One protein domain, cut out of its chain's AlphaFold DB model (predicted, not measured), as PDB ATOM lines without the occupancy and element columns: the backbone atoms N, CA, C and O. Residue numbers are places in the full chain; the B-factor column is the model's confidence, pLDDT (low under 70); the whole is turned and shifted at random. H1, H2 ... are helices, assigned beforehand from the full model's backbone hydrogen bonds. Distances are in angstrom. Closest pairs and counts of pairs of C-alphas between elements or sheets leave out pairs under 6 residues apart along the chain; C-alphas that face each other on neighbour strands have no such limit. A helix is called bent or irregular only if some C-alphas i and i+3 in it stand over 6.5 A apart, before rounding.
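This is residues 611 to 789 of the 789 residues of an uncharacterized protein of Sparganum proliferum (UniProt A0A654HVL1). One helix, H1, runs through the middle; the hairpin of H6 and H7 covers one side of it, while H2, H4 and H5 cross it elsewhere. The longest helix, H3, opens from H1 as a V, with short H4 between them. The printed part has 179 residues with seven named helices, H1 to H7 in order, and no named strand: all helix. It is compact, with a radius of gyration of the C-alphas of 17.6 A and spans of 57 by 41 by 29 A.

H1, residues 616 to 637, is the hub and touches H2, residues 647 to 658, H3, residues 670 to 696, H4, residues 708 to 714, H5, residues 718 to 729, H6, residues 736 to 749, and H7, residues 764 to 786. The closest C-alphas of H1 and H2 are those of Leu 631 and Ile 651, 6.4 A apart. H1 touches H3 with residues 617 to 621 alone, at a steep tilt of 59 degrees, the closest C-alphas being those of Met 617 and Tyr 672, 6.1 A. H1, H6 and H7 form a bundle, three helices side by side; H6 and H7 are a helical hairpin at a shallow tilt of 23 degrees, closest at C-alphas 741 and 771, 5.9 A. H3 is apart from H6 and H7. Every O i to N i+4 pair is within hydrogen-bond range in H1, H3, H5 and H7, against 6 of 8 in H2, 5 of 10 in H6 and 1 of 3 in H4, where 3 of 4 O i to N i+3 pairs are.

H1 begins at C-alpha 616 (-0.235, 34.352, 38.910) and measures 32.2 A. H3 measures 38.2 A, and H7 33.1 A, ending at C-alpha 786 (7.977, 48.012, 28.268). H4 is irregular, with C-alphas 709 and 712 7.6 A apart; H6 only just, with C-alphas 742 and 745 6.7 A apart.

C-alphas 698 and 756 are the two farthest apart, 58.0 A. The printed part has no cut. The links H2 to H3, H3 to H4 and H6 to H7 are long. Residues 637 to 646 and 695 to 701 stand free. Mean pLDDT of the printed part is 84.0; residues 637 to 645 and 751 to 759 are among those under 70.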
ATOM      1  N   THR A 611       5.856  40.501  32.216       87.81
ATOM      2  CA  THR A 611       4.497  40.989  31.969       87.81
ATOM      3  C   THR A 611       3.627  40.675  33.181       87.81
ATOM      4  O   THR A 611       4.045  39.912  34.054       87.81
ATOM      5  N   ILE A 612       2.409  41.204  33.260       88.62
ATOM      6  CA  ILE A 612       1.461  40.797  34.309       88.62
ATOM      7  C   ILE A 612       1.273  39.280  34.317       88.62
ATOM      8  O   ILE A 612       1.246  38.670  35.387       88.62
ATOM      9  N   SER A 613       1.195  38.660  33.137       87.62
ATOM     10  CA  SER A 613       0.940  37.224  33.028       87.62
ATOM     11  C   SER A 613       2.036  36.360  33.653       87.62
ATOM     12  O   SER A 613       1.779  35.200  33.986       87.62
ATOM     13  N   SER A 614       3.242  36.901  33.872       88.31
ATOM     14  CA  SER A 614       4.314  36.170  34.553       88.31
ATOM     15  C   SER A 614       4.017  35.945  36.039       88.31
ATOM     16  O   SER A 614       4.535  34.989  36.615       88.31
ATOM     17  N   SER A 615       3.139  36.753  36.650       93.12
ATOM     18  CA  SER A 615       2.761  36.648  38.061       93.12
ATOM     19  C   SER A 615       1.311  36.166  38.236       93.12
ATOM     20  O   SER A 615       0.374  36.963  38.122       93.12
ATOM     21  N   PRO A 616       1.096  34.883  38.607       94.56
ATOM     22  CA  PRO A 616      -0.235  34.352  38.910       94.56
ATOM     23  C   PRO A 616      -0.970  35.150  39.994       94.56
ATOM     24  O   PRO A 616      -2.181  35.339  39.914       94.56
ATOM     25  N   MET A 617      -0.232  35.658  40.986       93.81
ATOM     26  CA  MET A 617      -0.786  36.437  42.095       93.81
ATOM     27  C   MET A 617      -1.316  37.808  41.646       93.81
ATOM     28  O   MET A 617      -2.383  38.231  42.091       93.81
ATOM     29  N   VAL A 618      -0.609  38.497  40.741       95.69
ATOM     30  CA  VAL A 618      -1.070  39.786  40.201       95.69
ATOM     31  C   VAL A 618      -2.319  39.595  39.338       95.69
ATOM     32  O   VAL A 618      -3.302  40.300  39.554       95.69
ATOM     33  N   LEU A 619      -2.317  38.608  38.432       95.62
ATOM     34  CA  LEU A 619      -3.493  38.261  37.620       95.62
ATOM     35  C   LEU A 619      -4.709  37.933  38.495       95.62
ATOM     36  O   LEU A 619      -5.775  38.522  38.326       95.62
ATOM     37  N   ALA A 620      -4.537  37.036  39.469       95.62
ATOM     38  CA  ALA A 620      -5.617  36.635  40.359       95.62
ATOM     39  C   ALA A 620      -6.153  37.815  41.183       95.62
ATOM     40  O   ALA A 620      -7.366  37.949  41.333       95.62
ATOM     41  N   THR A 621      -5.273  38.697  41.673       95.19
ATOM     42  CA  THR A 621      -5.690  39.910  42.393       95.19
ATOM     43  C   THR A 621      -6.579  40.770  41.501       95.19
ATOM     44  O   THR A 621      -7.716  41.033  41.873       95.19
ATOM     45  N   LEU A 622      -6.113  41.122  40.298       96.00
ATOM     46  CA  LEU A 622      -6.872  41.936  39.344       96.00
ATOM     47  C   LEU A 622      -8.229  41.317  38.986       96.00
ATOM     48  O   LEU A 622      -9.233  42.030  38.939       96.00
ATOM     49  N   ALA A 623      -8.269  39.998  38.773       95.69
ATOM     50  CA  ALA A 623      -9.490  39.275  38.440       95.69
ATOM     51  C   ALA A 623     -10.542  39.418  39.548       95.69
ATOM     52  O   ALA A 623     -11.681  39.807  39.286       95.69
ATOM     53  N   PHE A 624     -10.147  39.173  40.799       94.31
ATOM     54  CA  PHE A 624     -11.049  39.296  41.939       94.31
ATOM     55  C   PHE A 624     -11.438  40.745  42.239       94.31
ATOM     56  O   PHE A 624     -12.595  40.976  42.588       94.31
ATOM     57  N   SER A 625     -10.533  41.716  42.080       93.69
ATOM     58  CA  SER A 625     -10.857  43.132  42.298       93.69
ATOM     59  C   SER A 625     -11.924  43.623  41.321       93.69
ATOM     60  O   SER A 625     -12.912  44.243  41.717       93.69
ATOM     61  N   LEU A 626     -11.761  43.306  40.034       93.75
ATOM     62  CA  LEU A 626     -12.716  43.691  38.999       93.75
ATOM     63  C   LEU A 626     -14.045  42.939  39.133       93.75
ATOM     64  O   LEU A 626     -15.099  43.553  38.979       93.75
ATOM     65  N   ALA A 627     -14.015  41.647  39.477       93.62
ATOM     66  CA  ALA A 627     -15.231  40.888  39.755       93.62
ATOM     67  C   ALA A 627     -16.004  41.473  40.949       93.62
ATOM     68  O   ALA A 627     -17.221  41.631  40.874       93.62
ATOM     69  N   ALA A 628     -15.313  41.845  42.033       90.94
ATOM     70  CA  ALA A 628     -15.939  42.465  43.200       90.94
ATOM     71  C   ALA A 628     -16.614  43.796  42.843       90.94
ATOM     72  O   ALA A 628     -17.740  44.046  43.272       90.94
ATOM     73  N   PHE A 629     -15.954  44.613  42.019       89.19
ATOM     74  CA  PHE A 629     -16.503  45.876  41.538       89.19
ATOM     75  C   PHE A 629     -17.714  45.685  40.612       89.19
ATOM     76  O   PHE A 629     -18.735  46.347  40.790       89.19
ATOM     77  N   ALA A 630     -17.647  44.749  39.658       90.00
ATOM     78  CA  ALA A 630     -18.767  44.448  38.762       90.00
ATOM     79  C   ALA A 630     -20.004  43.970  39.543       90.00
ATOM     80  O   ALA A 630     -21.116  44.444  39.312       90.00
ATOM     81  N   LEU A 631     -19.798  43.082  40.523       88.62
ATOM     82  CA  LEU A 631     -20.863  42.586  41.396       88.62
ATOM     83  C   LEU A 631     -21.472  43.692  42.260       88.62
ATOM     84  O   LEU A 631     -22.680  43.692  42.480       88.62
ATOM     85  N   GLN A 632     -20.654  44.631  42.743       85.69
ATOM     86  CA  GLN A 632     -21.144  45.785  43.489       85.69
ATOM     87  C   GLN A 632     -22.076  46.646  42.627       85.69
ATOM     88  O   GLN A 632     -23.153  47.003  43.095       85.69
ATOM     89  N   GLY A 633     -21.683  46.953  41.385       84.25
ATOM     90  CA  GLY A 633     -22.491  47.764  40.470       84.25
ATOM     91  C   GLY A 633     -23.873  47.155  40.214       84.25
ATOM     92  O   GLY A 633     -24.886  47.837  40.358       84.25
ATOM     93  N   GLU A 634     -23.930  45.853  39.934       80.62
ATOM     94  CA  GLU A 634     -25.192  45.123  39.733       80.62
ATOM     95  C   GLU A 634     -26.056  45.079  41.006       80.62
ATOM     96  O   GLU A 634     -27.258  45.330  40.963       80.62
ATOM     97  N   GLU A 635     -25.454  44.827  42.171       75.12
ATOM     98  CA  GLU A 635     -26.168  44.780  43.456       75.12
ATOM     99  C   GLU A 635     -26.728  46.143  43.891       75.12
ATOM    100  O   GLU A 635     -27.731  46.190  44.597       75.12
ATOM    101  N   THR A 636     -26.107  47.253  43.478       72.38
ATOM    102  CA  THR A 636     -26.635  48.608  43.727       72.38
ATOM    103  C   THR A 636     -27.790  49.003  42.805       72.38
ATOM    104  O   THR A 636     -28.548  49.906  43.151       72.38
ATOM    105  N   LEU A 637     -27.933  48.346  41.649       69.19
ATOM    106  CA  LEU A 637     -29.027  48.578  40.700       69.19
ATOM    107  C   LEU A 637     -30.285  47.768  41.051       69.19
ATOM    108  O   LEU A 637     -31.384  48.128  40.635       69.19
ATOM    109  N   GLN A 638     -30.133  46.684  41.814       63.50
ATOM    110  CA  GLN A 638     -31.243  45.884  42.330       63.50
ATOM    111  C   GLN A 638     -31.862  46.571  43.562       63.50
ATOM    112  O   GLN A 638     -31.145  47.023  44.453       63.50
ATOM    113  N   GLU A 639     -33.199  46.660  43.625       51.56
ATOM    114  CA  GLU A 639     -33.894  47.203  44.802       51.56
ATOM    115  C   GLU A 639     -33.485  46.437  46.074       51.56
ATOM    116  O   GLU A 639     -33.290  45.217  46.018       51.56
ATOM    117  N   PRO A 640     -33.345  47.120  47.228       53.03
ATOM    118  CA  PRO A 640     -32.925  46.481  48.465       53.03
ATOM    119  C   PRO A 640     -33.880  45.334  48.798       53.03
ATOM    120  O   PRO A 640     -35.055  45.545  49.101       53.03
ATOM    121  N   SER A 641     -33.370  44.105  48.735       46.72
ATOM    122  CA  SER A 641     -34.138  42.941  49.146       46.72
ATOM    123  C   SER A 641     -34.484  43.059  50.632       46.72
ATOM    124  O   SER A 641     -33.698  43.545  51.442       46.72
ATOM    125  N   THR A 642     -35.659  42.567  51.015       44.50
ATOM    126  CA  THR A 642     -36.122  42.443  52.409       44.50
ATOM    127  C   THR A 642     -35.243  41.533  53.285       44.50
ATOM    128  O   THR A 642     -35.561  41.319  54.453       44.50
ATOM    129  N   GLU A 643     -34.153  40.966  52.755       46.09
ATOM    130  CA  GLU A 643     -33.201  40.166  53.524       46.09
ATOM    131  C   GLU A 643     -32.269  41.076  54.339       46.09
ATOM    132  O   GLU A 643     -31.573  41.926  53.792       46.09
ATOM    133  N   GLU A 644     -32.156  40.823  55.647       58.47
ATOM    134  CA  GLU A 644     -31.216  41.485  56.574       58.47
ATOM    135  C   GLU A 644     -29.717  41.260  56.239       58.47
ATOM    136  O   GLU A 644     -28.850  41.478  57.090       58.47
ATOM    137  N   VAL A 645     -29.370  40.767  55.046       64.19
ATOM    138  CA  VAL A 645     -28.001  40.397  54.662       64.19
ATOM    139  C   VAL A 645     -27.272  41.598  54.065       64.19
ATOM    140  O   VAL A 645     -27.720  42.173  53.075       64.19
ATOM    141  N   LEU A 646     -26.114  41.941  54.633       77.50
ATOM    142  CA  LEU A 646     -25.316  43.107  54.242       77.50
ATOM    143  C   LEU A 646     -24.745  42.959  52.824       77.50
ATOM    144  O   LEU A 646     -24.438  41.850  52.381       77.50
ATOM    145  N   LEU A 647     -24.551  44.080  52.119       79.88
ATOM    146  CA  LEU A 647     -24.008  44.101  50.752       79.88
ATOM    147  C   LEU A 647     -22.665  43.357  50.656       79.88
ATOM    148  O   LEU A 647     -22.471  42.537  49.759       79.88
ATOM    149  N   ALA A 648     -21.765  43.585  51.615       77.50
ATOM    150  CA  ALA A 648     -20.455  42.943  51.652       77.50
ATOM    151  C   ALA A 648     -20.539  41.407  51.790       77.50
ATOM    152  O   ALA A 648     -19.769  40.691  51.144       77.50
ATOM    153  N   ASP A 649     -21.523  40.883  52.533       77.44
ATOM    154  CA  ASP A 649     -21.785  39.438  52.618       77.44
ATOM    155  C   ASP A 649     -22.315  38.879  51.291       77.44
ATOM    156  O   ASP A 649     -21.952  37.770  50.889       77.44
ATOM    157  N   ARG A 650     -23.172  39.628  50.582       79.75
ATOM    158  CA  ARG A 650     -23.685  39.209  49.265       79.75
ATOM    159  C   ARG A 650     -22.563  39.139  48.234       79.75
ATOM    160  O   ARG A 650     -22.411  38.098  47.597       79.75
ATOM    161  N   ILE A 651     -21.724  40.172  48.161       83.19
ATOM    162  CA  ILE A 651     -20.535  40.191  47.300       83.19
ATOM    163  C   ILE A 651     -19.599  39.034  47.668       83.19
ATOM    164  O   ILE A 651     -19.209  38.266  46.790       83.19
ATOM    165  N   SER A 652     -19.298  38.829  48.958       81.88
ATOM    166  CA  SER A 652     -18.429  37.726  49.389       81.88
ATOM    167  C   SER A 652     -18.966  36.351  48.990       81.88
ATOM    168  O   SER A 652     -18.163  35.475  48.675       81.88
ATOM    169  N   ARG A 653     -20.289  36.135  49.037       81.94
ATOM    170  CA  ARG A 653     -20.910  34.872  48.610       81.94
ATOM    171  C   ARG A 653     -20.797  34.676  47.100       81.94
ATOM    172  O   ARG A 653     -20.396  33.599  46.678       81.94
ATOM    173  N   ARG A 654     -21.100  35.708  46.303       85.56
ATOM    174  CA  ARG A 654     -21.024  35.647  44.832       85.56
ATOM    175  C   ARG A 654     -19.586  35.456  44.335       85.56
ATOM    176  O   ARG A 654     -19.361  34.655  43.439       85.56
ATOM    177  N   LEU A 655     -18.599  36.092  44.971       87.31
ATOM    178  CA  LEU A 655     -17.178  35.861  44.671       87.31
ATOM    179  C   LEU A 655     -16.739  34.411  44.920       87.31
ATOM    180  O   LEU A 655     -15.800  33.949  44.281       87.31
ATOM    181  N   GLY A 656     -17.419  33.684  45.812       85.25
ATOM    182  CA  GLY A 656     -17.170  32.260  46.038       85.25
ATOM    183  C   GLY A 656     -17.481  31.368  44.830       85.25
ATOM    184  O   GLY A 656     -16.978  30.256  44.777       85.25
ATOM    185  N   LEU A 657     -18.246  31.837  43.836       86.00
ATOM    186  CA  LEU A 657     -18.475  31.094  42.585       86.00
ATOM    187  C   LEU A 657     -17.210  31.006  41.716       86.00
ATOM    188  O   LEU A 657     -17.046  30.076  40.931       86.00
ATOM    189  N   LEU A 658     -16.294  31.962  41.883       86.50
ATOM    190  CA  LEU A 658     -14.991  31.965  41.215       86.50
ATOM    191  C   LEU A 658     -13.971  31.051  41.907       86.50
ATOM    192  O   LEU A 658     -12.831  30.950  41.452       86.50
ATOM    193  N   ASP A 659     -14.348  30.431  43.027       83.69
ATOM    194  CA  ASP A 659     -13.449  29.569  43.779       83.69
ATOM    195  C   ASP A 659     -13.025  28.355  42.942       83.69
ATOM    196  O   ASP A 659     -13.747  27.860  42.073       83.69
ATOM    197  N   CYS A 660     -11.809  27.889  43.183       79.69
ATOM    198  CA  CYS A 660     -11.183  26.824  42.416       79.69
ATOM    199  C   CYS A 660     -11.048  25.592  43.320       79.69
ATOM    200  O   CYS A 660     -10.012  25.446  43.968       79.69
ATOM    201  N   PRO A 661     -12.052  24.696  43.390       70.56
ATOM    202  CA  PRO A 661     -12.055  23.585  44.346       70.56
ATOM    203  C   PRO A 661     -10.865  22.633  44.167       70.56
ATOM    204  O   PRO A 661     -10.338  22.137  45.156       70.56
ATOM    205  N   ASP A 662     -10.356  22.474  42.942       68.44
ATOM    206  CA  ASP A 662      -9.131  21.705  42.663       68.44
ATOM    207  C   ASP A 662      -7.892  22.274  43.387       68.44
ATOM    208  O   ASP A 662      -6.926  21.565  43.649       68.44
ATOM    209  N   SER A 663      -7.916  23.567  43.727       67.31
ATOM    210  CA  SER A 663      -6.868  24.254  44.489       67.31
ATOM    211  C   SER A 663      -7.133  24.293  45.999       67.31
ATOM    212  O   SER A 663      -6.253  24.699  46.752       67.31
ATOM    213  N   ALA A 664      -8.301  23.840  46.471       61.16
ATOM    214  CA  ALA A 664      -8.658  23.849  47.894       61.16
ATOM    215  C   ALA A 664      -7.771  22.912  48.728       61.16
ATOM    216  O   ALA A 664      -7.554  23.151  49.915       61.16
ATOM    217  N   GLU A 665      -7.221  21.864  48.105       64.69
ATOM    218  CA  GLU A 665      -6.242  20.960  48.719       64.69
ATOM    219  C   GLU A 665      -4.814  21.523  48.700       64.69
ATOM    220  O   GLU A 665      -3.924  20.973  49.352       64.69
ATOM    221  N   ALA A 666      -4.579  22.636  47.996       71.06
ATOM    222  CA  ALA A 666      -3.255  23.212  47.886       71.06
ATOM    223  C   ALA A 666      -2.764  23.761  49.229       71.06
ATOM    224  O   ALA A 666      -3.440  24.478  49.978       71.06
ATOM    225  N   CYS A 667      -1.508  23.443  49.496       76.00
ATOM    226  CA  CYS A 667      -0.708  24.033  50.546       76.00
ATOM    227  C   CYS A 667      -0.596  25.564  50.314       76.00
ATOM    228  O   CYS A 667      -0.380  26.035  49.196       76.00
ATOM    229  N   LEU A 668      -0.734  26.359  51.383       80.69
ATOM    230  CA  LEU A 668      -0.436  27.794  51.411       80.69
ATOM    231  C   LEU A 668       0.938  28.104  50.794       80.69
ATOM    232  O   LEU A 668       1.972  27.591  51.211       80.69
ATOM    233  N   ASN A 669       0.955  29.012  49.826       86.12
ATOM    234  CA  ASN A 669       2.191  29.451  49.197       86.12
ATOM    235  C   ASN A 669       2.621  30.784  49.826       86.12
ATOM    236  O   ASN A 669       1.970  31.807  49.623       86.12
ATOM    237  N   PHE A 670       3.703  30.780  50.610       86.12
ATOM    238  CA  PHE A 670       4.169  31.987  51.300       86.12
ATOM    239  C   PHE A 670       4.678  33.072  50.351       86.12
ATOM    240  O   PHE A 670       4.472  34.248  50.636       86.12
ATOM    241  N   GLU A 671       5.260  32.708  49.209       88.75
ATOM    242  CA  GLU A 671       5.687  33.677  48.194       88.75
ATOM    243  C   GLU A 671       4.479  34.450  47.653       88.75
ATOM    244  O   GLU A 671       4.500  35.673  47.538       88.75
ATOM    245  N   TYR A 672       3.373  33.744  47.424       89.56
ATOM    246  CA  TYR A 672       2.104  34.333  46.999       89.56
ATOM    247  C   TYR A 672       1.535  35.273  48.060       89.56
ATOM    248  O   TYR A 672       1.143  36.395  47.744       89.56
ATOM    249  N   VAL A 673       1.551  34.858  49.328       86.19
ATOM    250  CA  VAL A 673       1.158  35.720  50.453       86.19
ATOM    251  C   VAL A 673       2.043  36.972  50.521       86.19
ATOM    252  O   VAL A 673       1.533  38.073  50.725       86.19
ATOM    253  N   HIS A 674       3.350  36.825  50.293       90.19
ATOM    254  CA  HIS A 674       4.307  37.928  50.264       90.19
ATOM    255  C   HIS A 674       3.999  38.908  49.120       90.19
ATOM    256  O   HIS A 674       3.912  40.110  49.358       90.19
ATOM    257  N   THR A 675       3.769  38.424  47.894       91.81
ATOM    258  CA  THR A 675       3.388  39.278  46.753       91.81
ATOM    259  C   THR A 675       2.044  39.972  46.980       91.81
ATOM    260  O   THR A 675       1.892  41.146  46.645       91.81
ATOM    261  N   TYR A 676       1.074  39.296  47.594       91.38
ATOM    262  CA  TYR A 676      -0.200  39.923  47.943       91.38
ATOM    263  C   TYR A 676      -0.009  41.060  48.959       91.38
ATOM    264  O   TYR A 676      -0.546  42.150  48.770       91.38
ATOM    265  N   ALA A 677       0.828  40.860  49.984       90.38
ATOM    266  CA  ALA A 677       1.193  41.915  50.931       90.38
ATOM    267  C   ALA A 677       1.913  43.091  50.241       90.38
ATOM    268  O   ALA A 677       1.589  44.245  50.516       90.38
ATOM    269  N   GLN A 678       2.825  42.817  49.296       93.44
ATOM    270  CA  GLN A 678       3.475  43.852  48.482       93.44
ATOM    271  C   GLN A 678       2.442  44.699  47.725       93.44
ATOM    272  O   GLN A 678       2.524  45.924  47.759       93.44
ATOM    273  N   LEU A 679       1.445  44.073  47.086       94.38
ATOM    274  CA  LEU A 679       0.383  44.787  46.364       94.38
ATOM    275  C   LEU A 679      -0.436  45.684  47.298       94.38
ATOM    276  O   LEU A 679      -0.675  46.846  46.974       94.38
ATOM    277  N   GLN A 680      -0.819  45.172  48.469       92.38
ATOM    278  CA  GLN A 680      -1.572  45.932  49.469       92.38
ATOM    279  C   GLN A 680      -0.793  47.153  49.970       92.38
ATOM    280  O   GLN A 680      -1.347  48.251  50.028       92.38
ATOM    281  N   ILE A 681       0.491  46.975  50.296       92.81
ATOM    282  CA  ILE A 681       1.361  48.044  50.799       92.81
ATOM    283  C   ILE A 681       1.678  49.056  49.695       92.81
ATOM    284  O   ILE A 681       1.650  50.263  49.942       92.81
ATOM    285  N   ALA A 682       1.975  48.602  48.473       95.38
ATOM    286  CA  ALA A 682       2.232  49.486  47.340       95.38
ATOM    287  C   ALA A 682       1.005  50.345  47.024       95.38
ATOM    288  O   ALA A 682       1.143  51.557  46.870       95.38
ATOM    289  N   TYR A 683      -0.187  49.739  47.006       95.19
ATOM    290  CA  TYR A 683      -1.442  50.455  46.803       95.19
ATOM    291  C   TYR A 683      -1.687  51.482  47.911       95.19
ATOM    292  O   TYR A 683      -1.808  52.669  47.617       95.19
ATOM    293  N   SER A 684      -1.682  51.080  49.187       93.69
ATOM    294  CA  SER A 684      -1.988  52.004  50.289       93.69
ATOM    295  C   SER A 684      -0.983  53.154  50.407       93.69
ATOM    296  O   SER A 684      -1.378  54.295  50.663       93.69
ATOM    297  N   THR A 685       0.302  52.879  50.161       95.75
ATOM    298  CA  THR A 685       1.358  53.902  50.138       95.75
ATOM    299  C   THR A 685       1.159  54.868  48.971       95.75
ATOM    300  O   THR A 685       1.334  56.073  49.147       95.75
ATOM    301  N   LEU A 686       0.777  54.366  47.792       95.50
ATOM    302  CA  LEU A 686       0.537  55.189  46.607       95.50
ATOM    303  C   LEU A 686      -0.667  56.120  46.790       95.50
ATOM    304  O   LEU A 686      -0.538  57.309  46.504       95.50
ATOM    305  N   ILE A 687      -1.795  55.614  47.305       94.06
ATOM    306  CA  ILE A 687      -2.977  56.446  47.593       94.06
ATOM    307  C   ILE A 687      -2.626  57.521  48.623       94.06
ATOM    308  O   ILE A 687      -2.843  58.704  48.375       94.06
ATOM    309  N   THR A 688      -1.976  57.126  49.723       94.62
ATOM    310  CA  THR A 688      -1.559  58.065  50.779       94.62
ATOM    311  C   THR A 688      -0.635  59.154  50.233       94.62
ATOM    312  O   THR A 688      -0.794  60.327  50.555       94.62
ATOM    313  N   LEU A 689       0.327  58.788  49.382       94.81
ATOM    314  CA  LEU A 689       1.204  59.751  48.721       94.81
ATOM    315  C   LEU A 689       0.418  60.703  47.812       94.81
ATOM    316  O   LEU A 689       0.679  61.902  47.838       94.81
ATOM    317  N   GLY A 690      -0.533  60.192  47.027       92.69
ATOM    318  CA  GLY A 690      -1.406  61.001  46.176       92.69
ATOM    319  C   GLY A 690      -2.206  62.038  46.963       92.69
ATOM    320  O   GLY A 690      -2.200  63.220  46.608       92.69
ATOM    321  N   ASP A 691      -2.821  61.612  48.065       91.75
ATOM    322  CA  ASP A 691      -3.611  62.480  48.938       91.75
ATOM    323  C   ASP A 691      -2.737  63.520  49.646       91.75
ATOM    324  O   ASP A 691      -3.077  64.703  49.661       91.75
ATOM    325  N   VAL A 692      -1.566  63.126  50.161       93.12
ATOM    326  CA  VAL A 692      -0.624  64.060  50.797       93.12
ATOM    327  C   VAL A 692      -0.080  65.063  49.788       93.12
ATOM    328  O   VAL A 692      -0.033  66.249  50.095       93.12
ATOM    329  N   LEU A 693       0.288  64.645  48.575       91.88
ATOM    330  CA  LEU A 693       0.690  65.577  47.516       91.88
ATOM    331  C   LEU A 693      -0.439  66.570  47.205       91.88
ATOM    332  O   LEU A 693      -0.201  67.774  47.139       91.88
ATOM    333  N   THR A 694      -1.672  66.090  47.070       89.69
ATOM    334  CA  THR A 694      -2.841  66.940  46.791       89.69
ATOM    335  C   THR A 694      -3.150  67.903  47.944       89.69
ATOM    336  O   THR A 694      -3.479  69.062  47.707       89.69
ATOM    337  N   ALA A 695      -3.001  67.462  49.194       90.50
ATOM    338  CA  ALA A 695      -3.265  68.268  50.386       90.50
ATOM    339  C   ALA A 695      -2.197  69.345  50.651       90.50
ATOM    340  O   ALA A 695      -2.450  70.306  51.380       90.50
ATOM    341  N   THR A 696      -0.993  69.176  50.107       89.56
ATOM    342  CA  THR A 696       0.179  69.994  50.460       89.56
ATOM    343  C   THR A 696       0.634  70.907  49.333       89.56
ATOM    344  O   THR A 696       1.228  71.954  49.596       89.56
ATOM    345  N   MET A 697       0.369  70.545  48.076       86.81
ATOM    346  CA  MET A 697       0.854  71.302  46.929       86.81
ATOM    347  C   MET A 697      -0.111  72.425  46.520       86.81
ATOM    348  O   MET A 697      -1.323  72.234  46.544       86.81
ATOM    349  N   PRO A 698       0.392  73.592  46.062       80.56
ATOM    350  CA  PRO A 698      -0.463  74.704  45.629       80.56
ATOM    351  C   PRO A 698      -1.363  74.375  44.429       80.56
ATOM    352  O   PRO A 698      -2.382  75.032  44.206       80.56
ATOM    353  N   SER A 699      -0.961  73.392  43.619       77.62
ATOM    354  CA  SER A 699      -1.732  72.954  42.459       77.62
ATOM    355  C   SER A 699      -3.002  72.234  42.902       77.62
ATOM    356  O   SER A 699      -2.930  71.227  43.596       77.62
ATOM    357  N   LYS A 700      -4.157  72.691  42.411       69.94
ATOM    358  CA  LYS A 700      -5.453  72.010  42.584       69.94
ATOM    359  C   LYS A 700      -5.690  70.898  41.559       69.94
ATOM    360  O   LYS A 700      -6.821  70.462  41.377       69.94
ATOM    361  N   GLU A 701      -4.656  70.506  40.823       74.88
ATOM    362  CA  GLU A 701      -4.759  69.483  39.792       74.88
ATOM    363  C   GLU A 701      -4.988  68.106  40.446       74.88
ATOM    364  O   GLU A 701      -4.085  67.614  41.127       74.88
ATOM    365  N   PRO A 702      -6.159  67.470  40.256       65.75
ATOM    366  CA  PRO A 702      -6.468  66.218  40.933       65.75
ATOM    367  C   PRO A 702      -5.612  65.081  40.369       65.75
ATOM    368  O   PRO A 702      -5.476  64.936  39.146       65.75
ATOM    369  N   VAL A 703      -5.046  64.260  41.251       80.19
ATOM    370  CA  VAL A 703      -4.491  62.954  40.883       80.19
ATOM    371  C   VAL A 703      -5.527  61.909  41.256       80.19
ATOM    372  O   VAL A 703      -5.815  61.723  42.432       80.19
ATOM    373  N   ASP A 704      -6.104  61.250  40.258       84.44
ATOM    374  CA  ASP A 704      -7.133  60.246  40.500       84.44
ATOM    375  C   ASP A 704      -6.497  58.862  40.669       84.44
ATOM    376  O   ASP A 704      -6.426  58.073  39.729       84.44
ATOM    377  N   LEU A 705      -5.965  58.594  41.865       88.38
ATOM    378  CA  LEU A 705      -5.428  57.279  42.242       88.38
ATOM    379  C   LEU A 705      -6.484  56.389  42.926       88.38
ATOM    380  O   LEU A 705      -6.208  55.222  43.199       88.38
ATOM    381  N   GLY A 706      -7.690  56.910  43.168       88.00
ATOM    382  CA  GLY A 706      -8.742  56.256  43.948       88.00
ATOM    383  C   GLY A 706      -8.669  56.559  45.442       88.00
ATOM    384  O   GLY A 706      -7.928  57.438  45.878       88.00
ATOM    385  N   SER A 707      -9.461  55.834  46.236       89.88
ATOM    386  CA  SER A 707      -9.584  56.056  47.677       89.88
ATOM    387  C   SER A 707      -9.377  54.779  48.490       89.88
ATOM    388  O   SER A 707      -9.823  53.693  48.125       89.88
ATOM    389  N   LEU A 708      -8.815  54.919  49.695       89.75
ATOM    390  CA  LEU A 708      -8.770  53.830  50.680       89.75
ATOM    391  C   LEU A 708     -10.166  53.351  51.123       89.75
ATOM    392  O   LEU A 708     -10.276  52.280  51.713       89.75
ATOM    393  N   ASN A 709     -11.230  54.103  50.824       88.00
ATOM    394  CA  ASN A 709     -12.609  53.659  51.046       88.00
ATOM    395  C   ASN A 709     -13.012  52.473  50.157       88.00
ATOM    396  O   ASN A 709     -13.922  51.730  50.507       88.00
ATOM    397  N   GLU A 710     -12.335  52.279  49.023       84.19
ATOM    398  CA  GLU A 710     -12.647  51.239  48.033       84.19
ATOM    399  C   GLU A 710     -11.829  49.957  48.265       84.19
ATOM    400  O   GLU A 710     -11.912  48.989  47.510       84.19
ATOM    401  N   VAL A 711     -11.040  49.918  49.343       84.81
ATOM    402  CA  VAL A 711     -10.063  48.859  49.611       84.81
ATOM    403  C   VAL A 711     -10.686  47.462  49.742       84.81
ATOM    404  O   VAL A 711     -10.049  46.465  49.395       84.81
ATOM    405  N   SER A 712     -11.941  47.381  50.193       78.62
ATOM    406  CA  SER A 712     -12.712  46.136  50.264       78.62
ATOM    407  C   SER A 712     -12.984  45.517  48.898       78.62
ATOM    408  O   SER A 712     -13.150  44.303  48.813       78.62
ATOM    409  N   PHE A 713     -13.002  46.334  47.843       78.81
ATOM    410  CA  PHE A 713     -13.164  45.900  46.458       78.81
ATOM    411  C   PHE A 713     -11.814  45.685  45.782       78.81
ATOM    412  O   PHE A 713     -11.678  44.751  45.005       78.81
ATOM    413  N   CYS A 714     -10.792  46.478  46.122       86.88
ATOM    414  CA  CYS A 714      -9.441  46.285  45.591       86.88
ATOM    415  C   CYS A 714      -8.805  44.971  46.070       86.88
ATOM    416  O   CYS A 714      -8.080  44.336  45.314       86.88
ATOM    417  N   PHE A 715      -9.081  44.537  47.302       88.50
ATOM    418  CA  PHE A 715      -8.462  43.348  47.902       88.50
ATOM    419  C   PHE A 715      -9.507  42.430  48.556       88.50
ATOM    420  O   PHE A 715      -9.441  42.159  49.757       88.50
ATOM    421  N   PRO A 716     -10.496  41.927  47.797       83.25
ATOM    422  CA  PRO A 716     -11.712  41.363  48.375       83.25
ATOM    423  C   PRO A 716     -11.460  40.035  49.097       83.25
ATOM    424  O   PRO A 716     -12.129  39.701  50.070       83.25
ATOM    425  N   SER A 717     -10.485  39.234  48.683       84.75
ATOM    426  CA  SER A 717     -10.194  37.993  49.397       84.75
ATOM    427  C   SER A 717      -8.823  37.481  49.047       84.75
ATOM    428  O   SER A 717      -8.623  36.976  47.946       84.75
ATOM    429  N   GLY A 718      -7.895  37.521  50.002       82.31
ATOM    430  CA  GLY A 718      -6.601  36.898  49.752       82.31
ATOM    431  C   GLY A 718      -6.736  35.378  49.563       82.31
ATOM    432  O   GLY A 718      -6.010  34.818  48.755       82.31
ATOM    433  N   ARG A 719      -7.699  34.705  50.221       80.50
ATOM    434  CA  ARG A 719      -7.914  33.252  50.070       80.50
ATOM    435  C   ARG A 719      -8.315  32.884  48.645       80.50
ATOM    436  O   ARG A 719      -7.713  31.993  48.061       80.50
ATOM    437  N   LEU A 720      -9.321  33.567  48.102       86.56
ATOM    438  CA  LEU A 720      -9.812  33.279  46.753       86.56
ATOM    439  C   LEU A 720      -8.747  33.640  45.707       86.56
ATOM    440  O   LEU A 720      -8.489  32.872  44.784       86.56
ATOM    441  N   VAL A 721      -8.058  34.766  45.918       90.75
ATOM    442  CA  VAL A 721      -6.916  35.183  45.099       90.75
ATOM    443  C   VAL A 721      -5.791  34.139  45.136       90.75
ATOM    444  O   VAL A 721      -5.233  33.819  44.092       90.75
ATOM    445  N   HIS A 722      -5.468  33.569  46.300       89.31
ATOM    446  CA  HIS A 722      -4.457  32.512  46.426       89.31
ATOM    447  C   HIS A 722      -4.862  31.233  45.690       89.31
ATOM    448  O   HIS A 722      -4.046  30.727  44.924       89.31
ATOM    449  N   GLY A 723      -6.101  30.760  45.849       88.62
ATOM    450  CA  GLY A 723      -6.595  29.576  45.135       88.62
ATOM    451  C   GLY A 723      -6.511  29.734  43.614       88.62
ATOM    452  O   GLY A 723      -5.938  28.890  42.918       88.62
ATOM    453  N   LEU A 724      -6.969  30.876  43.090       92.44
ATOM    454  CA  LEU A 724      -6.841  31.178  41.665       92.44
ATOM    455  C   LEU A 724      -5.375  31.315  41.234       92.44
ATOM    456  O   LEU A 724      -5.002  30.786  40.193       92.44
ATOM    457  N   ALA A 725      -4.517  31.956  42.032       93.19
ATOM    458  CA  ALA A 725      -3.092  32.054  41.722       93.19
ATOM    459  C   ALA A 725      -2.425  30.669  41.639       93.19
ATOM    460  O   ALA A 725      -1.621  30.437  40.738       93.19
ATOM    461  N   VAL A 726      -2.785  29.730  42.523       91.44
ATOM    462  CA  VAL A 726      -2.322  28.336  42.447       91.44
ATOM    463  C   VAL A 726      -2.781  27.688  41.144       91.44
ATOM    464  O   VAL A 726      -1.950  27.117  40.441       91.44
ATOM    465  N   ARG A 727      -4.055  27.827  40.764       92.88
ATOM    466  CA  ARG A 727      -4.557  27.293  39.488       92.88
ATOM    467  C   ARG A 727      -3.808  27.877  38.287       92.88
ATOM    468  O   ARG A 727      -3.313  27.127  37.454       92.88
ATOM    469  N   LEU A 728      -3.670  29.201  38.224       94.00
ATOM    470  CA  LEU A 728      -2.975  29.889  37.133       94.00
ATOM    471  C   LEU A 728      -1.491  29.501  37.048       94.00
ATOM    472  O   LEU A 728      -0.913  29.507  35.964       94.00
ATOM    473  N   SER A 729      -0.864  29.139  38.170       93.06
ATOM    474  CA  SER A 729       0.534  28.693  38.192       93.06
ATOM    475  C   SER A 729       0.773  27.373  37.456       93.06
ATOM    476  O   SER A 729       1.879  27.150  36.972       93.06
ATOM    477  N   LEU A 730      -0.264  26.537  37.319       92.75
ATOM    478  CA  LEU A 730      -0.210  25.261  36.602       92.75
ATOM    479  C   LEU A 730      -0.311  25.428  35.079       92.75
ATOM    480  O   LEU A 730      -0.121  24.458  34.350       92.75
ATOM    481  N   LEU A 731      -0.608  26.640  34.601       93.31
ATOM    482  CA  LEU A 731      -0.788  26.945  33.186       93.31
ATOM    483  C   LEU A 731       0.419  27.707  32.607       93.31
ATOM    484  O   LEU A 731       1.038  28.523  33.316       93.31
ATOM    485  N   PRO A 732       0.723  27.516  31.307       92.94
ATOM    486  CA  PRO A 732       1.649  28.369  30.568       92.94
ATOM    487  C   PRO A 732       1.266  29.851  30.664       92.94
ATOM    488  O   PRO A 732       0.087  30.200  30.669       92.94
ATOM    489  N   GLN A 733       2.257  30.749  30.691       90.56
ATOM    490  CA  GLN A 733       2.034  32.194  30.860       90.56
ATOM    491  C   GLN A 733       1.051  32.789  29.839       90.56
ATOM    492  O   GLN A 733       0.262  33.663  30.198       90.56
ATOM    493  N   CYS A 734       1.073  32.315  28.591       89.56
ATOM    494  CA  CYS A 734       0.173  32.772  27.532       89.56
ATOM    495  C   CYS A 734      -1.296  32.358  27.739       89.56
ATOM    496  O   CYS A 734      -2.183  33.039  27.238       89.56
ATOM    497  N   GLU A 735      -1.566  31.289  28.492       94.25
ATOM    498  CA  GLU A 735      -2.919  30.748  28.689       94.25
ATOM    499  C   GLU A 735      -3.618  31.328  29.922       94.25
ATOM    500  O   GLU A 735      -4.844  31.351  29.995       94.25
ATOM    501  N   ARG A 736      -2.859  31.860  30.887       94.88
ATOM    502  CA  ARG A 736      -3.395  32.328  32.178       94.88
ATOM    503  C   ARG A 736      -4.470  33.406  32.048       94.88
ATOM    504  O   ARG A 736      -5.415  33.422  32.830       94.88
ATOM    505  N   GLN A 737      -4.324  34.328  31.096       94.69
ATOM    506  CA  GLN A 737      -5.335  35.363  30.868       94.69
ATOM    507  C   GLN A 737      -6.622  34.759  30.295       94.69
ATOM    508  O   GLN A 737      -7.705  35.099  30.771       94.69
ATOM    509  N   ASN A 738      -6.500  33.851  29.324       94.38
ATOM    510  CA  ASN A 738      -7.644  33.179  28.710       94.38
ATOM    511  C   ASN A 738      -8.386  32.322  29.735       94.38
ATOM    512  O   ASN A 738      -9.605  32.392  29.795       94.38
ATOM    513  N   GLU A 739      -7.672  31.626  30.622       95.38
ATOM    514  CA  GLU A 739      -8.287  30.884  31.728       95.38
ATOM    515  C   GLU A 739      -9.200  31.785  32.575       95.38
ATOM    516  O   GLU A 739     -10.341  31.431  32.873       95.38
ATOM    517  N   VAL A 740      -8.741  32.991  32.932       95.81
ATOM    518  CA  VAL A 740      -9.573  33.925  33.705       95.81
ATOM    519  C   VAL A 740     -10.802  34.372  32.909       95.81
ATOM    520  O   VAL A 740     -11.915  34.345  33.437       95.81
ATOM    521  N   CYS A 741     -10.616  34.764  31.650       95.19
ATOM    522  CA  CYS A 741     -11.679  35.325  30.818       95.19
ATOM    523  C   CYS A 741     -12.722  34.291  30.363       95.19
ATOM    524  O   CYS A 741     -13.907  34.611  30.311       95.19
ATOM    525  N   GLU A 742     -12.289  33.080  30.015       94.31
ATOM    526  CA  GLU A 742     -13.103  32.060  29.340       94.31
ATOM    527  C   GLU A 742     -13.589  30.956  30.287       94.31
ATOM    528  O   GLU A 742     -14.584  30.297  29.989       94.31
ATOM    529  N   VAL A 743     -12.933  30.760  31.439       92.94
ATOM    530  CA  VAL A 743     -13.278  29.687  32.390       92.94
ATOM    531  C   VAL A 743     -13.719  30.233  33.743       92.94
ATOM    532  O   VAL A 743     -14.686  29.733  34.321       92.94
ATOM    533  N   ILE A 744     -13.032  31.248  34.275       94.56
ATOM    534  CA  ILE A 744     -13.299  31.750  35.631       94.56
ATOM    535  C   ILE A 744     -14.451  32.754  35.642       94.56
ATOM    536  O   ILE A 744     -15.454  32.508  36.307       94.56
ATOM    537  N   PHE A 745     -14.360  33.866  34.906       95.12
ATOM    538  CA  PHE A 745     -15.407  34.893  34.909       95.12
ATOM    539  C   PHE A 745     -16.798  34.399  34.475       95.12
ATOM    540  O   PHE A 745     -17.770  34.822  35.108       95.12
ATOM    541  N   PRO A 746     -16.949  33.489  33.487       93.62
ATOM    542  CA  PRO A 746     -18.267  32.991  33.086       93.62
ATOM    543  C   PRO A 746     -19.050  32.290  34.202       93.62
ATOM    544  O   PRO A 746     -20.275  32.267  34.146       93.62
ATOM    545  N   ARG A 747     -18.389  31.817  35.270       91.31
ATOM    546  CA  ARG A 747     -19.066  31.269  36.460       91.31
ATOM    547  C   ARG A 747     -19.955  32.294  37.171       91.31
ATOM    548  O   ARG A 747     -20.861  31.923  37.905       91.31
ATOM    549  N   LEU A 748     -19.745  33.595  36.943       86.62
ATOM    550  CA  LEU A 748     -20.627  34.654  37.452       86.62
ATOM    551  C   LEU A 748     -21.938  34.793  36.659       86.62
ATOM    552  O   LEU A 748     -22.827  35.523  37.095       86.62
ATOM    553  N   LEU A 749     -22.090  34.104  35.523       83.62
ATOM    554  CA  LEU A 749     -23.381  33.972  34.836       83.62
ATOM    555  C   LEU A 749     -24.256  32.883  35.459       83.62
ATOM    556  O   LEU A 749     -25.446  32.805  35.161       83.62
ATOM    557  N   GLU A 750     -23.694  32.037  36.326       78.62
ATOM    558  CA  GLU A 750     -24.458  30.984  36.976       78.62
ATOM    559  C   GLU A 750     -25.471  31.586  37.964       78.62
ATOM    560  O   GLU A 750     -25.184  32.511  38.738       78.62
ATOM    561  N   ALA A 751     -26.695  31.054  37.920       62.47
ATOM    562  CA  ALA A 751     -27.718  31.322  38.921       62.47
ATOM    563  C   ALA A 751     -27.264  30.756  40.273       62.47
ATOM    564  O   ALA A 751     -26.630  29.704  40.340       62.47
ATOM    565  N   ASN A 752     -27.603  31.439  41.367       58.19
ATOM    566  CA  ASN A 752     -27.240  30.997  42.706       58.19
ATOM    567  C   ASN A 752     -27.810  29.586  42.972       58.19
ATOM    568  O   ASN A 752     -29.031  29.437  43.060       58.19
ATOM    569  N   PRO A 753     -26.967  28.558  43.189       48.81
ATOM    570  CA  PRO A 753     -27.430  27.176  43.328       48.81
ATOM    571  C   PRO A 753     -28.350  26.954  44.542       48.81
ATOM    572  O   PRO A 753     -29.025  25.932  44.633       48.81
ATOM    573  N   MET A 754     -28.417  27.917  45.471       49.31
ATOM    574  CA  MET A 754     -29.275  27.877  46.659       49.31
ATOM    575  C   MET A 754     -30.691  28.449  46.449       49.31
ATOM    576  O   MET A 754     -31.514  28.347  47.360       49.31
ATOM    577  N   LYS A 755     -31.014  29.050  45.293       52.97
ATOM    578  CA  LYS A 755     -32.364  29.564  44.981       52.97
ATOM    579  C   LYS A 755     -32.789  29.116  43.580       52.97
ATOM    580  O   LYS A 755     -32.238  29.572  42.589       52.97
ATOM    581  N   LYS A 756     -33.816  28.260  43.506       44.12
ATOM    582  CA  LYS A 756     -34.355  27.698  42.247       44.12
ATOM    583  C   LYS A 756     -34.859  28.743  41.231       44.12
ATOM    584  O   LYS A 756     -34.954  28.393  40.065       44.12
ATOM    585  N   ASP A 757     -35.091  29.990  41.657       45.75
ATOM    586  CA  ASP A 757     -35.583  31.107  40.829       45.75
ATOM    587  C   ASP A 757     -34.673  32.359  40.892       45.75
ATOM    588  O   ASP A 757     -35.160  33.488  40.944       45.75
ATOM    589  N   SER A 758     -33.342  32.214  40.972       59.09
ATOM    590  CA  SER A 758     -32.446  33.388  40.990       59.09
ATOM    591  C   SER A 758     -31.974  33.804  39.597       59.09
ATOM    592  O   SER A 758     -31.460  32.976  38.847       59.09
ATOM    593  N   SER A 759     -32.058  35.104  39.305       62.28
ATOM    594  CA  SER A 759     -31.353  35.747  38.192       62.28
ATOM    595  C   SER A 759     -29.836  35.486  38.263       62.28
ATOM    596  O   SER A 759     -29.311  35.307  39.370       62.28
ATOM    597  N   PRO A 760     -29.120  35.497  37.122       70.19
ATOM    598  CA  PRO A 760     -27.664  35.350  37.095       70.19
ATOM    599  C   PRO A 760     -26.967  36.416  37.958       70.19
ATOM    600  O   PRO A 760     -27.511  37.504  38.178       70.19
ATOM    601  N   CYS A 761     -25.772  36.103  38.477       75.50
ATOM    602  CA  CYS A 761     -25.050  37.022  39.366       75.50
ATOM    603  C   CYS A 761     -24.549  38.283  38.648       75.50
ATOM    604  O   CYS A 761     -24.421  39.321  39.301       75.50
ATOM    605  N   LEU A 762     -24.288  38.189  37.344       83.81
ATOM    606  CA  LEU A 762     -23.993  39.291  36.431       83.81
ATOM    607  C   LEU A 762     -24.810  39.142  35.142       83.81
ATOM    608  O   LEU A 762     -25.127  38.028  34.721       83.81
ATOM    609  N   THR A 763     -25.103  40.262  34.483       86.38
ATOM    610  CA  THR A 763     -25.608  40.256  33.104       86.38
ATOM    611  C   THR A 763     -24.490  39.915  32.109       86.38
ATOM    612  O   THR A 763     -23.313  40.163  32.379       86.38
ATOM    613  N   GLU A 764     -24.828  39.395  30.922       87.69
ATOM    614  CA  GLU A 764     -23.832  39.152  29.856       87.69
ATOM    615  C   GLU A 764     -23.080  40.434  29.465       87.69
ATOM    616  O   GLU A 764     -21.874  40.409  29.229       87.69
ATOM    617  N   ASN A 765     -23.771  41.579  29.467       88.75
ATOM    618  CA  ASN A 765     -23.155  42.881  29.221       88.75
ATOM    619  C   ASN A 765     -22.143  43.250  30.321       88.75
ATOM    620  O   ASN A 765     -21.022  43.655  30.013       88.75
ATOM    621  N   ALA A 766     -22.499  43.069  31.599       88.62
ATOM    622  CA  ALA A 766     -21.582  43.317  32.712       88.62
ATOM    623  C   ALA A 766     -20.364  42.381  32.680       88.62
ATOM    624  O   ALA A 766     -19.246  42.827  32.940       88.62
ATOM    625  N   LEU A 767     -20.544  41.114  32.291       91.69
ATOM    626  CA  LEU A 767     -19.435  40.187  32.058       91.69
ATOM    627  C   LEU A 767     -18.529  40.663  30.908       91.69
ATOM    628  O   LEU A 767     -17.307  40.663  31.048       91.69
ATOM    629  N   GLY A 768     -19.107  41.115  29.792       92.00
ATOM    630  CA  GLY A 768     -18.347  41.673  28.671       92.00
ATOM    631  C   GLY A 768     -17.499  42.882  29.082       92.00
ATOM    632  O   GLY A 768     -16.321  42.973  28.729       92.00
ATOM    633  N   GLN A 769     -18.061  43.779  29.897       90.75
ATOM    634  CA  GLN A 769     -17.338  44.923  30.462       90.75
ATOM    635  C   GLN A 769     -16.236  44.496  31.439       90.75
ATOM    636  O   GLN A 769     -15.139  45.054  31.400       90.75
ATOM    637  N   LEU A 770     -16.499  43.502  32.293       93.38
ATOM    638  CA  LEU A 770     -15.519  42.920  33.214       93.38
ATOM    639  C   LEU A 770     -14.299  42.381  32.452       93.38
ATOM    640  O   LEU A 770     -13.168  42.786  32.731       93.38
ATOM    641  N   THR A 771     -14.528  41.541  31.442       94.38
ATOM    642  CA  THR A 771     -13.471  40.953  30.607       94.38
ATOM    643  C   THR A 771     -12.701  42.018  29.824       94.38
ATOM    644  O   THR A 771     -11.469  41.986  29.775       94.38
ATOM    645  N   SER A 772     -13.400  43.012  29.264       92.31
ATOM    646  CA  SER A 772     -12.770  44.133  28.554       92.31
ATOM    647  C   SER A 772     -11.869  44.963  29.475       92.31
ATOM    648  O   SER A 772     -10.720  45.247  29.133       92.31
ATOM    649  N   ASN A 773     -12.347  45.294  30.679       92.06
ATOM    650  CA  ASN A 773     -11.559  46.022  31.670       92.06
ATOM    651  C   ASN A 773     -10.338  45.224  32.136       92.06
ATOM    652  O   ASN A 773      -9.267  45.812  32.289       92.06
ATOM    653  N   TYR A 774     -10.475  43.905  32.310       95.19
ATOM    654  CA  TYR A 774      -9.371  43.016  32.673       95.19
ATOM    655  C   TYR A 774      -8.276  42.982  31.599       95.19
ATOM    656  O   TYR A 774      -7.100  43.160  31.905       95.19
ATOM    657  N   ALA A 775      -8.648  42.856  30.323       93.81
ATOM    658  CA  ALA A 775      -7.685  42.939  29.227       93.81
ATOM    659  C   ALA A 775      -7.018  44.325  29.156       93.81
ATOM    660  O   ALA A 775      -5.798  44.424  29.020       93.81
ATOM    661  N   ARG A 776      -7.801  45.400  29.316       92.25
ATOM    662  CA  ARG A 776      -7.302  46.781  29.257       92.25
ATOM    663  C   ARG A 776      -6.263  47.076  30.340       92.25
ATOM    664  O   ARG A 776      -5.228  47.663  30.023       92.25
ATOM    665  N   ILE A 777      -6.505  46.669  31.591       93.50
ATOM    666  CA  ILE A 777      -5.532  46.883  32.676       93.50
ATOM    667  C   ILE A 777      -4.247  46.083  32.450       93.50
ATOM    668  O   ILE A 777      -3.164  46.607  32.711       93.50
ATOM    669  N   ILE A 778      -4.355  44.862  31.911       94.44
ATOM    670  CA  ILE A 778      -3.191  44.033  31.583       94.44
ATOM    671  C   ILE A 778      -2.312  44.742  30.554       94.44
ATOM    672  O   ILE A 778      -1.145  45.025  30.823       94.44
ATOM    673  N   THR A 779      -2.899  45.125  29.416       93.31
ATOM    674  CA  THR A 779      -2.187  45.837  28.347       93.31
ATOM    675  C   THR A 779      -1.572  47.144  28.840       93.31
ATOM    676  O   THR A 779      -0.440  47.471  28.491       93.31
ATOM    677  N   PHE A 780      -2.292  47.896  29.672       93.00
ATOM    678  CA  PHE A 780      -1.798  49.154  30.218       93.00
ATOM    679  C   PHE A 780      -0.524  48.969  31.053       93.00
ATOM    680  O   PHE A 780       0.460  49.673  30.831       93.00
ATOM    681  N   VAL A 781      -0.514  48.026  31.997       93.12
ATOM    682  CA  VAL A 781       0.662  47.795  32.852       93.12
ATOM    683  C   VAL A 781       1.810  47.179  32.055       93.12
ATOM    684  O   VAL A 781       2.957  47.568  32.269       93.12
ATOM    685  N   ASP A 782       1.529  46.279  31.110       92.75
ATOM    686  CA  ASP A 782       2.561  45.698  30.244       92.75
ATOM    687  C   ASP A 782       3.255  46.767  29.385       92.75
ATOM    688  O   ASP A 782       4.483  46.763  29.272       92.75
ATOM    689  N   ASN A 783       2.503  47.745  28.868       91.38
ATOM    690  CA  ASN A 783       3.074  48.900  28.171       91.38
ATOM    691  C   ASN A 783       3.966  49.740  29.101       91.38
ATOM    692  O   ASN A 783       5.087  50.084  28.731       91.38
ATOM    693  N   LEU A 784       3.531  50.000  30.342       89.69
ATOM    694  CA  LEU A 784       4.359  50.709  31.331       89.69
ATOM    695  C   LEU A 784       5.659  49.958  31.661       89.69
ATOM    696  O   LEU A 784       6.705  50.577  31.869       89.69
ATOM    697  N   LEU A 785       5.612  48.623  31.718       88.62
ATOM    698  CA  LEU A 785       6.788  47.777  31.934       88.62
ATOM    699  C   LEU A 785       7.736  47.775  30.723       88.62
ATOM    700  O   LEU A 785       8.950  47.635  30.910       88.62
ATOM    701  N   ALA A 786       7.206  47.933  29.507       85.25
ATOM    702  CA  ALA A 786       7.977  48.012  28.268       85.25
ATOM    703  C   ALA A 786       8.683  49.367  28.089       85.25
ATOM    704  O   ALA A 786       9.861  49.381  27.734       85.25
ATOM    705  N   ASP A 787       8.013  50.477  28.417       74.56
ATOM    706  CA  ASP A 787       8.524  51.855  28.267       74.56
ATOM    707  C   ASP A 787       9.736  52.179  29.165       74.56
ATOM    708  O   ASP A 787      10.413  53.189  28.975       74.56
ATOM    709  N   ARG A 788      10.026  51.330  30.161       64.81
ATOM    710  CA  ARG A 788      11.179  51.457  31.073       64.81
ATOM    711  C   ARG A 788      12.335  50.491  30.772       64.81
ATOM    712  O   ARG A 788      13.144  50.237  31.670       64.81
ATOM    713  N   LYS A 789      12.386  49.911  29.569       47.75
ATOM    714  CA  LYS A 789      13.544  49.131  29.103       47.75
ATOM    715  C   LYS A 789      14.748  50.004  28.775       47.75
ATOM    716  O   LYS A 789      14.551  51.107  28.224       47.75
TER     717      LYS A 789